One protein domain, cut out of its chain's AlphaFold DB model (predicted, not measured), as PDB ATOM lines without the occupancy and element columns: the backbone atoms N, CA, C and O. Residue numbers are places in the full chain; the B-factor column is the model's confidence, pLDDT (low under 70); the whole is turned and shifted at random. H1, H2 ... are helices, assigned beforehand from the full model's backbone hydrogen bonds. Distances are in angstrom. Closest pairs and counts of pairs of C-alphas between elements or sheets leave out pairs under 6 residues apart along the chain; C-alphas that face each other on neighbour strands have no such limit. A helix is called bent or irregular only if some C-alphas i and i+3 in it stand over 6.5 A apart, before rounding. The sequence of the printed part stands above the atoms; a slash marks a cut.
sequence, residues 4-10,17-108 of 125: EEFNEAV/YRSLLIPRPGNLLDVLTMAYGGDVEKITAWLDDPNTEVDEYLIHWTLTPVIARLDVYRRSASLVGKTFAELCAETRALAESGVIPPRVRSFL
ATOM      1  N   GLU A   4     280.733 159.205 159.877       55.31
ATOM      2  CA  GLU A   4     279.696 158.464 160.604       55.31
ATOM      3  C   GLU A   4     280.028 158.299 162.087       55.31
ATOM      4  O   GLU A   4     279.198 158.654 162.915       55.31
ATOM      5  N   GLU A   5     281.243 157.865 162.441       53.50
ATOM      6  CA  GLU A   5     281.659 157.722 163.848       53.50
ATOM      7  C   GLU A   5     281.645 159.073 164.585       53.50
ATOM      8  O   GLU A   5     281.248 159.162 165.749       53.50
ATOM      9  N   PHE A   6     282.026 160.160 163.902       55.25
ATOM     10  CA  PHE A   6     281.912 161.512 164.452       55.25
ATOM     11  C   PHE A   6     280.447 161.925 164.646       55.25
ATOM     12  O   PHE A   6     280.094 162.488 165.684       55.25
ATOM     13  N   ASN A   7     279.584 161.650 163.664       55.22
ATOM     14  CA  ASN A   7     278.158 161.962 163.743       55.22
ATOM     15  C   ASN A   7     277.430 161.133 164.809       55.22
ATOM     16  O   ASN A   7     276.532 161.668 165.452       55.22
ATOM     17  N   GLU A   8     277.839 159.886 165.033       58.28
ATOM     18  CA  GLU A   8     277.297 158.989 166.057       58.28
ATOM     19  C   GLU A   8     277.718 159.411 167.472       58.28
ATOM     20  O   GLU A   8     276.894 159.464 168.392       58.28
ATOM     21  N   ALA A   9     278.978 159.824 167.643       52.75
ATOM     22  CA  ALA A   9     279.439 160.477 168.865       52.75
ATOM     23  C   ALA A   9     278.606 161.742 169.144       52.75
ATOM     24  O   ALA A   9     278.033 161.918 170.215       52.75
ATOM     25  N   VAL A  10     278.454 162.603 168.141       49.12
ATOM     26  CA  VAL A  10     277.641 163.824 168.196       49.12
ATOM     27  C   VAL A  10     276.186 163.577 168.619       49.12
ATOM     28  O   VAL A  10     275.664 164.336 169.436       49.12
ATOM     29  N   TYR A  17     276.848 169.856 172.555       53.19
ATOM     30  CA  TYR A  17     278.253 169.489 172.737       53.19
ATOM     31  C   TYR A  17     279.039 169.422 171.420       53.19
ATOM     32  O   TYR A  17     280.265 169.311 171.468       53.19
ATOM     33  N   ARG A  18     278.403 169.582 170.243       57.47
ATOM     34  CA  ARG A  18     279.091 169.599 168.926       57.47
ATOM     35  C   ARG A  18     280.238 170.595 168.868       57.47
ATOM     36  O   ARG A  18     281.307 170.275 168.363       57.47
ATOM     37  N   SER A  19     280.018 171.806 169.386       58.44
ATOM     38  CA  SER A  19     281.006 172.891 169.293       58.44
ATOM     39  C   SER A  19     282.309 172.572 170.023       58.44
ATOM     40  O   SER A  19     283.368 173.064 169.639       58.44
ATOM     41  N   LEU A  20     282.222 171.725 171.046       57.53
ATOM     42  CA  LEU A  20     283.359 171.276 171.821       57.53
ATOM     43  C   LEU A  20     284.077 170.104 171.115       57.53
ATOM     44  O   LEU A  20     285.215 169.841 171.438       57.53
ATOM     45  N   LEU A  21     283.476 169.377 170.152       62.62
ATOM     46  CA  LEU A  21     284.149 168.270 169.427       62.62
ATOM     47  C   LEU A  21     285.082 168.771 168.313       62.62
ATOM     48  O   LEU A  21     285.817 167.985 167.723       62.62
ATOM     49  N   ILE A  22     285.061 170.072 168.020       71.19
ATOM     50  CA  ILE A  22     285.900 170.665 166.981       71.19
ATOM     51  C   ILE A  22     287.315 170.880 167.548       71.19
ATOM     52  O   ILE A  22     287.440 171.555 168.575       71.19
ATOM     53  N   PRO A  23     288.379 170.382 166.892       74.00
ATOM     54  CA  PRO A  23     289.764 170.571 167.325       74.00
ATOM     55  C   PRO A  23     290.191 172.030 167.121       74.00
ATOM     56  O   PRO A  23     290.663 172.426 166.057       74.00
ATOM     57  N   ARG A  24     289.970 172.856 168.145       81.75
ATOM     58  CA  ARG A  24     290.373 174.267 168.196       81.75
ATOM     59  C   ARG A  24     291.249 174.501 169.422       81.75
ATOM     60  O   ARG A  24     290.962 173.888 170.451       81.75
ATOM     61  N   PRO A  25     292.212 175.438 169.368       86.19
ATOM     62  CA  PRO A  25     293.104 175.698 170.493       86.19
ATOM     63  C   PRO A  25     292.372 175.966 171.812       86.19
ATOM     64  O   PRO A  25     292.673 175.358 172.830       86.19
ATOM     65  N   GLY A  26     291.321 176.792 171.786       84.06
ATOM     66  CA  GLY A  26     290.514 177.070 172.980       84.06
ATOM     67  C   GLY A  26     289.799 175.839 173.547       84.06
ATOM     68  O   GLY A  26     289.733 175.680 174.757       84.06
ATOM     69  N   ASN A  27     289.322 174.927 172.694       80.00
ATOM     70  CA  ASN A  27     288.645 173.712 173.154       80.00
ATOM     71  C   ASN A  27     289.632 172.704 173.767       80.00
ATOM     72  O   ASN A  27     289.267 171.992 174.699       80.00
ATOM     73  N   LEU A  28     290.864 172.620 173.247       83.88
ATOM     74  CA  LEU A  28     291.921 171.808 173.858       83.88
ATOM     75  C   LEU A  28     292.378 172.430 175.186       83.88
ATOM     76  O   LEU A  28     292.489 171.716 176.180       83.88
ATOM     77  N   LEU A  29     292.549 173.755 175.235       85.69
ATOM     78  CA  LEU A  29     292.889 174.472 176.466       85.69
ATOM     79  C   LEU A  29     291.826 174.286 177.556       85.69
ATOM     80  O   LEU A  29     292.184 174.082 178.713       85.69
ATOM     81  N   ASP A  30     290.538 174.298 177.203       80.31
ATOM     82  CA  ASP A  30     289.442 174.031 178.142       80.31
ATOM     83  C   ASP A  30     289.589 172.650 178.801       80.31
ATOM     84  O   ASP A  30     289.464 172.522 180.019       80.31
ATOM     85  N   VAL A  31     289.902 171.621 178.005       80.00
ATOM     86  CA  VAL A  31     290.108 170.247 178.488       80.00
ATOM     87  C   VAL A  31     291.303 170.166 179.433       80.00
ATOM     88  O   VAL A  31     291.177 169.640 180.539       80.00
ATOM     89  N   LEU A  32     292.440 170.734 179.035       84.56
ATOM     90  CA  LEU A  32     293.652 170.727 179.856       84.56
ATOM     91  C   LEU A  32     293.476 171.549 181.138       84.56
ATOM     92  O   LEU A  32     293.978 171.170 182.191       84.56
ATOM     93  N   THR A  33     292.693 172.628 181.088       83.31
ATOM     94  CA  THR A  33     292.365 173.431 182.272       83.31
ATOM     95  C   THR A  33     291.475 172.667 183.250       83.31
ATOM     96  O   THR A  33     291.642 172.817 184.457       83.31
ATOM     97  N   MET A  34     290.560 171.820 182.766       76.69
ATOM     98  CA  MET A  34     289.781 170.933 183.638       76.69
ATOM     99  C   MET A  34     290.654 169.858 184.296       76.69
ATOM    100  O   MET A  34     290.468 169.586 185.478       76.69
ATOM    101  N   ALA A  35     291.605 169.275 183.559       79.50
ATOM    102  CA  ALA A  35     292.497 168.237 184.082       79.50
ATOM    103  C   ALA A  35     293.520 168.789 185.090       79.50
ATOM    104  O   ALA A  35     293.731 168.209 186.153       79.50
ATOM    105  N   TYR A  36     294.128 169.936 184.780       83.69
ATOM    106  CA  TYR A  36     295.233 170.507 185.555       83.69
ATOM    107  C   TYR A  36     294.843 171.722 186.411       83.69
ATOM    108  O   TYR A  36     295.700 172.339 187.036       83.69
ATOM    109  N   GLY A  37     293.561 172.096 186.463       78.56
ATOM    110  CA  GLY A  37     293.066 173.175 187.327       78.56
ATOM    111  C   GLY A  37     293.582 174.575 186.977       78.56
ATOM    112  O   GLY A  37     293.586 175.454 187.836       78.56
ATOM    113  N   GLY A  38     294.028 174.793 185.736       80.00
ATOM    114  CA  GLY A  38     294.627 176.060 185.294       80.00
ATOM    115  C   GLY A  38     296.120 176.206 185.589       80.00
ATOM    116  O   GLY A  38     296.659 177.297 185.415       80.00
ATOM    117  N   ASP A  39     296.792 175.130 186.003       85.56
ATOM    118  CA  ASP A  39     298.250 175.076 186.124       85.56
ATOM    119  C   ASP A  39     298.908 175.166 184.735       85.56
ATOM    120  O   ASP A  39     298.982 174.189 183.986       85.56
ATOM    121  N   VAL A  40     299.354 176.370 184.370       88.38
ATOM    122  CA  VAL A  40     299.929 176.665 183.048       88.38
ATOM    123  C   VAL A  40     301.217 175.879 182.800       88.38
ATOM    124  O   VAL A  40     301.472 175.491 181.659       88.38
ATOM    125  N   GLU A  41     302.011 175.593 183.833       89.12
ATOM    126  CA  GLU A  41     303.253 174.826 183.683       89.12
ATOM    127  C   GLU A  41     302.944 173.382 183.288       89.12
ATOM    128  O   GLU A  41     303.501 172.878 182.314       89.12
ATOM    129  N   LYS A  42     301.984 172.738 183.960       88.56
ATOM    130  CA  LYS A  42     301.548 171.382 183.587       88.56
ATOM    131  C   LYS A  42     300.879 171.336 182.219       88.56
ATOM    132  O   LYS A  42     301.137 170.420 181.444       88.56
ATOM    133  N   ILE A  43     300.052 172.334 181.907       89.62
ATOM    134  CA  ILE A  43     299.385 172.440 180.604       89.62
ATOM    135  C   ILE A  43     300.420 172.557 179.480       89.62
ATOM    136  O   ILE A  43     300.339 171.824 178.498       89.62
ATOM    137  N   THR A  44     301.396 173.456 179.609       91.44
ATOM    138  CA  THR A  44     302.426 173.664 178.578       91.44
ATOM    139  C   THR A  44     303.380 172.477 178.467       91.44
ATOM    140  O   THR A  44     303.691 172.078 177.349       91.44
ATOM    141  N   ALA A  45     303.749 171.844 179.584       91.44
ATOM    142  CA  ALA A  45     304.539 170.614 179.579       91.44
ATOM    143  C   ALA A  45     303.822 169.464 178.855       91.44
ATOM    144  O   ALA A  45     304.425 168.774 178.037       91.44
ATOM    145  N   TRP A  46     302.519 169.284 179.099       92.56
ATOM    146  CA  TRP A  46     301.736 168.272 178.392       92.56
ATOM    147  C   TRP A  46     301.589 168.593 176.896       92.56
ATOM    148  O   TRP A  46     301.597 167.691 176.067       92.56
ATOM    149  N   LEU A  47     301.466 169.870 176.524       91.62
ATOM    150  CA  LEU A  47     301.391 170.281 175.116       91.62
ATOM    151  C   LEU A  47     302.697 170.024 174.348       91.62
ATOM    152  O   LEU A  47     302.632 169.799 173.137       91.62
ATOM    153  N   ASP A  48     303.843 170.045 175.035       91.25
ATOM    154  CA  ASP A  48     305.150 169.708 174.459       91.25
ATOM    155  C   ASP A  48     305.337 168.199 174.273       91.25
ATOM    156  O   ASP A  48     305.902 167.775 173.263       91.25
ATOM    157  N   ASP A  49     304.843 167.396 175.220       89.50
ATOM    158  CA  ASP A  49     304.902 165.931 175.173       89.50
ATOM    159  C   ASP A  49     303.543 165.282 175.521       89.50
ATOM    160  O   ASP A  49     303.328 164.811 176.647       89.50
ATOM    161  N   PRO A  50     302.586 165.272 174.570       86.81
ATOM    162  CA  PRO A  50     301.241 164.762 174.817       86.81
ATOM    163  C   PRO A  50     301.220 163.264 175.144       86.81
ATOM    164  O   PRO A  50     301.511 162.422 174.294       86.81
ATOM    165  N   ASN A  51     300.763 162.923 176.348       84.50
ATOM    166  CA  ASN A  51     300.673 161.547 176.858       84.50
ATOM    167  C   ASN A  51     299.225 161.147 177.236       84.50
ATOM    168  O   ASN A  51     298.281 161.878 176.927       84.50
ATOM    169  N   THR A  52     299.041 159.987 177.885       79.94
ATOM    170  CA  THR A  52     297.721 159.427 178.251       79.94
ATOM    171  C   THR A  52     297.171 159.879 179.607       79.94
ATOM    172  O   THR A  52     296.038 159.537 179.931       79.94
ATOM    173  N   GLU A  53     297.908 160.662 180.400       79.25
ATOM    174  CA  GLU A  53     297.491 161.065 181.757       79.25
ATOM    175  C   GLU A  53     296.142 161.805 181.746       79.25
ATOM    176  O   GLU A  53     295.247 161.527 182.547       79.25
ATOM    177  N   VAL A  54     295.973 162.723 180.790       76.56
ATOM    178  CA  VAL A  54     294.724 163.469 180.602       76.56
ATOM    179  C   VAL A  54     293.599 162.525 180.180       76.56
ATOM    180  O   VAL A  54     292.491 162.638 180.697       76.56
ATOM    181  N   ASP A  55     293.868 161.568 179.290       73.12
ATOM    182  CA  ASP A  55     292.887 160.563 178.870       73.12
ATOM    183  C   ASP A  55     292.387 159.738 180.082       73.12
ATOM    184  O   ASP A  55     291.182 159.548 180.262       73.12
ATOM    185  N   GLU A  56     293.296 159.315 180.964       73.12
ATOM    186  CA  GLU A  56     293.007 158.520 182.165       73.12
ATOM    187  C   GLU A  56     292.226 159.297 183.230       73.12
ATOM    188  O   GLU A  56     291.214 158.802 183.741       73.12
ATOM    189  N   TYR A  57     292.654 160.530 183.537       71.12
ATOM    190  CA  TYR A  57     291.935 161.421 184.452       71.12
ATOM    191  C   TYR A  57     290.501 161.603 183.982       71.12
ATOM    192  O   TYR A  57     289.544 161.497 184.750       71.12
ATOM    193  N   LEU A  58     290.345 161.846 182.688       68.31
ATOM    194  CA  LEU A  58     289.052 162.095 182.124       68.31
ATOM    195  C   LEU A  58     288.145 160.838 182.224       68.31
ATOM    196  O   LEU A  58     287.021 160.912 182.731       68.31
ATOM    197  N   ILE A  59     288.632 159.655 181.848       65.94
ATOM    198  CA  ILE A  59     287.869 158.399 181.999       65.94
ATOM    199  C   ILE A  59     287.397 158.194 183.451       65.94
ATOM    200  O   ILE A  59     286.246 157.809 183.677       65.94
ATOM    201  N   HIS A  60     288.254 158.500 184.429       63.47
ATOM    202  CA  HIS A  60     287.968 158.324 185.853       63.47
ATOM    203  C   HIS A  60     286.764 159.140 186.349       63.47
ATOM    204  O   HIS A  60     285.978 158.647 187.158       63.47
ATOM    205  N   TRP A  61     286.577 160.368 185.856       56.22
ATOM    206  CA  TRP A  61     285.520 161.266 186.339       56.22
ATOM    207  C   TRP A  61     284.164 161.072 185.668       56.22
ATOM    208  O   TRP A  61     283.217 161.791 185.989       56.22
ATOM    209  N   THR A  62     284.019 160.111 184.752       58.53
ATOM    210  CA  THR A  62     282.751 159.837 184.049       58.53
ATOM    211  C   THR A  62     282.121 161.062 183.371       58.53
ATOM    212  O   THR A  62     280.941 161.035 183.026       58.53
ATOM    213  N   LEU A  63     282.893 162.120 183.065       58.00
ATOM    214  CA  LEU A  63     282.454 163.172 182.127       58.00
ATOM    215  C   LEU A  63     282.567 162.664 180.677       58.00
ATOM    216  O   LEU A  63     282.936 163.401 179.773       58.00
ATOM    217  N   THR A  64     282.250 161.393 180.446       48.09
ATOM    218  CA  THR A  64     282.425 160.600 179.222       48.09
ATOM    219  C   THR A  64     282.087 161.351 177.909       48.09
ATOM    220  O   THR A  64     282.858 161.220 176.957       48.09
ATOM    221  N   PRO A  65     281.058 162.231 177.837       49.69
ATOM    222  CA  PRO A  65     280.781 163.090 176.666       49.69
ATOM    223  C   PRO A  65     281.804 164.187 176.358       49.69
ATOM    224  O   PRO A  65     281.975 164.616 175.217       49.69
ATOM    225  N   VAL A  66     282.481 164.676 177.389       49.50
ATOM    226  CA  VAL A  66     283.525 165.704 177.317       49.50
ATOM    227  C   VAL A  66     284.907 165.062 177.105       49.50
ATOM    228  O   VAL A  66     285.868 165.755 176.787       49.50
ATOM    229  N   ILE A  67     284.973 163.731 177.211       45.44
ATOM    230  CA  ILE A  67     286.154 162.935 177.569       45.44
ATOM    231  C   ILE A  67     286.543 161.901 176.518       45.44
ATOM    232  O   ILE A  67     287.706 161.530 176.435       45.44
ATOM    233  N   ALA A  68     285.647 161.550 175.599       51.66
ATOM    234  CA  ALA A  68     285.990 160.813 174.381       51.66
ATOM    235  C   ALA A  68     286.931 161.591 173.411       51.66
ATOM    236  O   ALA A  68     286.978 161.296 172.223       51.66
ATOM    237  N   ARG A  69     287.631 162.644 173.865       56.50
ATOM    238  CA  ARG A  69     287.851 163.876 173.089       56.50
ATOM    239  C   ARG A  69     289.294 164.245 172.760       56.50
ATOM    240  O   ARG A  69     289.499 164.998 171.814       56.50
ATOM    241  N   LEU A  70     290.292 163.717 173.458       64.38
ATOM    242  CA  LEU A  70     291.688 163.988 173.102       64.38
ATOM    243  C   LEU A  70     292.116 163.175 171.881       64.38
ATOM    244  O   LEU A  70     292.688 163.713 170.939       64.38
ATOM    245  N   ASP A  71     291.737 161.899 171.850       63.75
ATOM    246  CA  ASP A  71     291.946 161.021 170.701       63.75
ATOM    247  C   ASP A  71     291.151 161.474 169.468       63.75
ATOM    248  O   ASP A  71     291.642 161.382 168.342       63.75
ATOM    249  N   VAL A  72     289.962 162.054 169.674       64.44
ATOM    250  CA  VAL A  72     289.238 162.774 168.620       64.44
ATOM    251  C   VAL A  72     290.071 163.951 168.128       64.44
ATOM    252  O   VAL A  72     290.269 164.053 166.929       64.44
ATOM    253  N   TYR A  73     290.651 164.799 168.979       71.94
ATOM    254  CA  TYR A  73     291.509 165.887 168.488       71.94
ATOM    255  C   TYR A  73     292.775 165.393 167.775       71.94
ATOM    256  O   TYR A  73     293.102 165.922 166.712       71.94
ATOM    257  N   ARG A  74     293.437 164.344 168.289       73.75
ATOM    258  CA  ARG A  74     294.592 163.695 167.643       73.75
ATOM    259  C   ARG A  74     294.244 163.210 166.229       73.75
ATOM    260  O   ARG A  74     295.038 163.384 165.309       73.75
ATOM    261  N   ARG A  75     293.048 162.636 166.040       68.19
ATOM    262  CA  ARG A  75     292.589 162.052 164.761       68.19
ATOM    263  C   ARG A  75     291.837 163.031 163.847       68.19
ATOM    264  O   ARG A  75     291.810 162.815 162.639       68.19
ATOM    265  N   SER A  76     291.218 164.073 164.399       66.31
ATOM    266  CA  SER A  76     290.319 165.005 163.701       66.31
ATOM    267  C   SER A  76     290.947 166.357 163.395       66.31
ATOM    268  O   SER A  76     290.319 167.144 162.691       66.31
ATOM    269  N   ALA A  77     292.167 166.650 163.861       66.88
ATOM    270  CA  ALA A  77     292.889 167.862 163.455       66.88
ATOM    271  C   ALA A  77     292.965 167.995 161.917       66.88
ATOM    272  O   ALA A  77     292.811 169.088 161.368       66.88
ATOM    273  N   SER A  78     293.073 166.870 161.204       64.81
ATOM    274  CA  SER A  78     293.080 166.824 159.739       64.81
ATOM    275  C   SER A  78     291.778 167.323 159.101       64.81
ATOM    276  O   SER A  78     291.820 167.881 158.007       64.81
ATOM    277  N   LEU A  79     290.632 167.212 159.787       65.56
ATOM    278  CA  LEU A  79     289.340 167.731 159.310       65.56
ATOM    279  C   LEU A  79     289.320 169.260 159.225       65.56
ATOM    280  O   LEU A  79     288.514 169.827 158.494       65.56
ATOM    281  N   VAL A  80     290.208 169.930 159.961       67.12
ATOM    282  CA  VAL A  80     290.416 171.383 159.886       67.12
ATOM    283  C   VAL A  80     291.724 171.744 159.177       67.12
ATOM    284  O   VAL A  80     292.168 172.887 159.261       67.12
ATOM    285  N   GLY A  81     292.339 170.784 158.476       70.56
ATOM    286  CA  GLY A  81     293.577 170.984 157.726       70.56
ATOM    287  C   GLY A  81     294.816 171.191 158.597       70.56
ATOM    288  O   GLY A  81     295.770 171.801 158.126       70.56
ATOM    289  N   LYS A  82     294.803 170.722 159.852       78.31
ATOM    290  CA  LYS A  82     295.923 170.843 160.794       78.31
ATOM    291  C   LYS A  82     296.414 169.479 161.261       78.31
ATOM    292  O   LYS A  82     295.683 168.492 161.280       78.31
ATOM    293  N   THR A  83     297.657 169.424 161.695       86.69
ATOM    294  CA  THR A  83     298.192 168.324 162.490       86.69
ATOM    295  C   THR A  83     297.863 168.534 163.966       86.69
ATOM    296  O   THR A  83     297.573 169.644 164.419       86.69
ATOM    297  N   PHE A  84     297.928 167.460 164.749       85.69
ATOM    298  CA  PHE A  84     297.772 167.570 166.197       85.69
ATOM    299  C   PHE A  84     298.896 168.404 166.836       85.69
ATOM    300  O   PHE A  84     298.636 169.178 167.748       85.69
ATOM    301  N   ALA A  85     300.118 168.325 166.301       88.12
ATOM    302  CA  ALA A  85     301.243 169.138 166.760       88.12
ATOM    303  C   ALA A  85     300.998 170.646 166.559       88.12
ATOM    304  O   ALA A  85     301.245 171.433 167.469       88.12
ATOM    305  N   GLU A  86     300.452 171.056 165.408       88.50
ATOM    306  CA  GLU A  86     300.074 172.457 165.158       88.50
ATOM    307  C   GLU A  86     298.970 172.924 166.114       88.50
ATOM    308  O   GLU A  86     299.032 174.034 166.644       88.50
ATOM    309  N   LEU A  87     297.988 172.061 166.394       88.69
ATOM    310  CA  LEU A  87     296.959 172.342 167.393       88.69
ATOM    311  C   LEU A  87     297.569 172.537 168.790       88.69
ATOM    312  O   LEU A  87     297.188 173.480 169.486       88.69
ATOM    313  N   CYS A  88     298.518 171.689 169.197       90.88
ATOM    314  CA  CYS A  88     299.218 171.830 170.473       90.88
ATOM    315  C   CYS A  88     300.020 173.135 170.543       90.88
ATOM    316  O   CYS A  88     299.895 173.866 171.524       90.88
ATOM    317  N   ALA A  89     300.765 173.482 169.490       90.94
ATOM    318  CA  ALA A  89     301.554 174.713 169.432       90.94
ATOM    319  C   ALA A  89     300.682 175.978 169.546       90.94
ATOM    320  O   ALA A  89     300.993 176.892 170.309       90.94
ATOM    321  N   GLU A  90     299.547 176.023 168.844       89.94
ATOM    322  CA  GLU A  90     298.590 177.132 168.959       89.94
ATOM    323  C   GLU A  90     297.941 177.199 170.349       89.94
ATOM    324  O   GLU A  90     297.718 178.283 170.890       89.94
ATOM    325  N   THR A  91     297.649 176.040 170.942       90.06
ATOM    326  CA  THR A  91     297.092 175.947 172.300       90.06
ATOM    327  C   THR A  91     298.097 176.428 173.338       90.06
ATOM    328  O   THR A  91     297.716 177.118 174.281       90.06
ATOM    329  N   ARG A  92     299.384 176.131 173.137       91.31
ATOM    330  CA  ARG A  92     300.477 176.588 173.993       91.31
ATOM    331  C   ARG A  92     300.573 178.110 173.986       91.31
ATOM    332  O   ARG A  92     300.544 178.717 175.051       91.31
ATOM    333  N   ALA A  93     300.593 178.723 172.802       90.12
ATOM    334  CA  ALA A  93     300.609 180.181 172.671       90.12
ATOM    335  C   ALA A  93     299.393 180.834 173.358       90.12
ATOM    336  O   ALA A  93     299.510 181.887 173.984       90.12
ATOM    337  N   LEU A  94     298.221 180.191 173.285       88.88
ATOM    338  CA  LEU A  94     297.024 180.649 173.988       88.88
ATOM    339  C   LEU A  94     297.162 180.525 175.516       88.88
ATOM    340  O   LEU A  94     296.823 181.472 176.224       88.88
ATOM    341  N   ALA A  95     297.685 179.407 176.024       87.06
ATOM    342  CA  ALA A  95     297.923 179.198 177.453       87.06
ATOM    343  C   ALA A  95     298.911 180.232 178.026       87.06
ATOM    344  O   ALA A  95     298.629 180.855 179.050       87.06
ATOM    345  N   GLU A  96     300.019 180.482 177.323       86.81
ATOM    346  CA  GLU A  96     301.037 181.476 177.698       86.81
ATOM    347  C   GLU A  96     300.501 182.918 177.657       86.81
ATOM    348  O   GLU A  96     300.944 183.770 178.424       86.81
ATOM    349  N   SER A  97     299.496 183.198 176.818       85.06
ATOM    350  CA  SER A  97     298.842 184.514 176.769       85.06
ATOM    351  C   SER A  97     297.938 184.818 177.977       85.06
ATOM    352  O   SER A  97     297.428 185.934 178.097       85.06
ATOM    353  N   GLY A  98     297.708 183.843 178.869       67.94
ATOM    354  CA  GLY A  98     296.862 183.993 180.060       67.94
ATOM    355  C   GLY A  98     295.357 184.075 179.769       67.94
ATOM    356  O   GLY A  98     294.555 184.352 180.666       67.94
ATOM    357  N   VAL A  99     294.942 183.833 178.523       64.25
ATOM    358  CA  VAL A  99     293.532 183.822 178.122       64.25
ATOM    359  C   VAL A  99     292.921 182.476 178.507       64.25
ATOM    360  O   VAL A  99     292.875 181.544 177.710       64.25
ATOM    361  N   ILE A 100     292.415 182.372 179.739       58.47
ATOM    362  CA  ILE A 100     291.535 181.257 180.111       58.47
ATOM    363  C   ILE A 100     290.222 181.443 179.345       58.47
ATOM    364  O   ILE A 100     289.560 182.476 179.537       58.47
ATOM    365  N   PRO A 101     289.808 180.495 178.486       56.62
ATOM    366  CA  PRO A 101     288.608 180.688 177.698       56.62
ATOM    367  C   PRO A 101     287.382 180.839 178.616       56.62
ATOM    368  O   PRO A 101     287.264 180.170 179.647       56.62
ATOM    369  N   PRO A 102     286.427 181.718 178.268       53.69
ATOM    370  CA  PRO A 102     285.300 182.054 179.140       53.69
ATOM    371  C   PRO A 102     284.395 180.857 179.468       53.69
ATOM    372  O   PRO A 102     283.677 180.906 180.463       53.69
ATOM    373  N   ARG A 103     284.452 179.771 178.681       53.22
ATOM    374  CA  ARG A 103     283.692 178.535 178.924       53.22
ATOM    375  C   ARG A 103     284.178 177.774 180.158       53.22
ATOM    376  O   ARG A 103     283.349 177.217 180.871       53.22
ATOM    377  N   VAL A 104     285.474 177.823 180.480       47.41
ATOM    378  CA  VAL A 104     286.024 177.186 181.690       47.41
ATOM    379  C   VAL A 104     285.506 177.857 182.960       47.41
ATOM    380  O   VAL A 104     285.277 177.186 183.963       47.41
ATOM    381  N   ARG A 105     285.232 179.171 182.930       41.06
ATOM    382  CA  ARG A 105     284.704 179.889 184.105       41.06
ATOM    383  C   ARG A 105     283.358 179.339 184.584       41.06
ATOM    384  O   ARG A 105     283.073 179.443 185.769       41.06
ATOM    385  N   SER A 106     282.562 178.725 183.706       40.12
ATOM    386  CA  SER A 106     281.305 178.070 184.087       40.12
ATOM    387  C   SER A 106     281.496 176.676 184.698       40.12
ATOM    388  O   SER A 106     280.651 176.267 185.482       40.12
ATOM    389  N   PHE A 107     282.595 175.970 184.399       40.81
ATOM    390  CA  PHE A 107     282.936 174.668 185.004       40.81
ATOM    391  C   PHE A 107     283.794 174.801 186.278       40.81
ATOM    392  O   PHE A 107     283.751 173.940 187.156       40.81
ATOM    393  N   LEU A 108     284.546 175.902 186.409       40.81
ATOM    394  CA  LEU A 108     285.318 176.268 187.607       40.81
ATOM    395  C   LEU A 108     284.440 176.784 188.762       40.81
ATOM    396  O   LEU A 108     284.918 176.931 189.884       40.81
TER     397      LEU A 108
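What this domain is: This is residues 4 to 10 and 17 to 108 of the 125 residues of an uncharacterized protein of Rhodococcus erythropolis (strain PR4 / NBRC 100887) (UniProt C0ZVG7). A compact cluster of mostly crossed helices is built round H3, which lies in the middle and touches four others. The antiparallel pair H8 and H4 packs side by side on H3, H5 crosses its far part with short H6 beside H5, H7 makes a corner with H8, short H9 packs on H3, and H1 lies off at one end, near H2 alone. The printed part has 99 residues with nine named helices, H1 to H9 in chain order, and no named strand; the class is all helix. It is compact, with a radius of gyration of the C-alphas of 12.6 A and spans of 36 by 30 by 25 A.

How they stand to each other: Start at H8, residues 84 to 96, the longest helix. It touches H4, residues 40 to 48, at a shallow tilt of 19 degrees, opposite ways; the closest C-alphas, of Leu 47 and Cys 88, are 5.4 A apart. Next look at the hub, H3, residues 25 to 36: its residues 25 to 29 alone touch H8, closest at the C-alphas of Pro 25 and Thr 91, 4.4 A, about perpendicular at 71 degrees, only just past steep. H3 touches H4 at a steep tilt of 61 degrees, with the C-alphas of Leu 32 and Ile 43 closest at 6.0 A. With residues 32 to 35 alone H3 touches H5, residues 53 to 60; the closest C-alphas, of Ala 35 and Val 54, are 6.3 A apart. With residues 30 to 34 alone it touches H9, residues 104 to 107, closest at the C-alphas of Asp 30 and Val 104, 5.9 A. H7, residues 70 to 80, touches residues 84 to 87 alone of H8, about perpendicular at 77 degrees; the C-alphas of Arg 74 and Phe 84 are closest, 5.2 A. H5 touches H6, residues 64 to 67, closest at the C-alphas of Leu 58 and Ile 67, 5.5 A. H6 and H2, residues 17 to 20, only just touch, with 3 pairs of C-alphas within 8 A, the closest those of Leu 20 and Val 66, 7.8 A. H1, residues 4 to 10, is close to H2 but not clearly touching: the C-alphas of Val 10 and Arg 18 are closest, 6.0 A. In H1, H3, H4, H5 and H8 every O i to N i+4 pair is within hydrogen-bond range, in H7 4 of 7; H2, H6 and H9 are too short for such a pair.

Where its parts are: Find C-alpha 84 at (297.772, 167.570, 166.197); from there H8 runs 18.3 A to C-alpha 96 at (301.037, 181.476, 177.698). H3 measures 16.1 A, H7 15.2 A and H4 12.2 A. H7 is irregular, but only just: C-alphas 75 and 78 are 6.9 A apart. H1 begins at C-alpha 4, (279.696, 158.464, 160.604).

The domain as a whole: The two C-alphas farthest apart, of Glu 4 and Glu 41, are 36.8 A apart. Residues 11 to 16 are cut out, and C-alphas 10 and 17 are 7.3 A apart across the cut. Of the links that are printed whole, H8 to H9 is short and the others are tight. Mean pLDDT of the printed part is 71.8; it is under 70 at 4 to 10, 17 to 21, 58 to 72, 75 to 80 and 98 to 108.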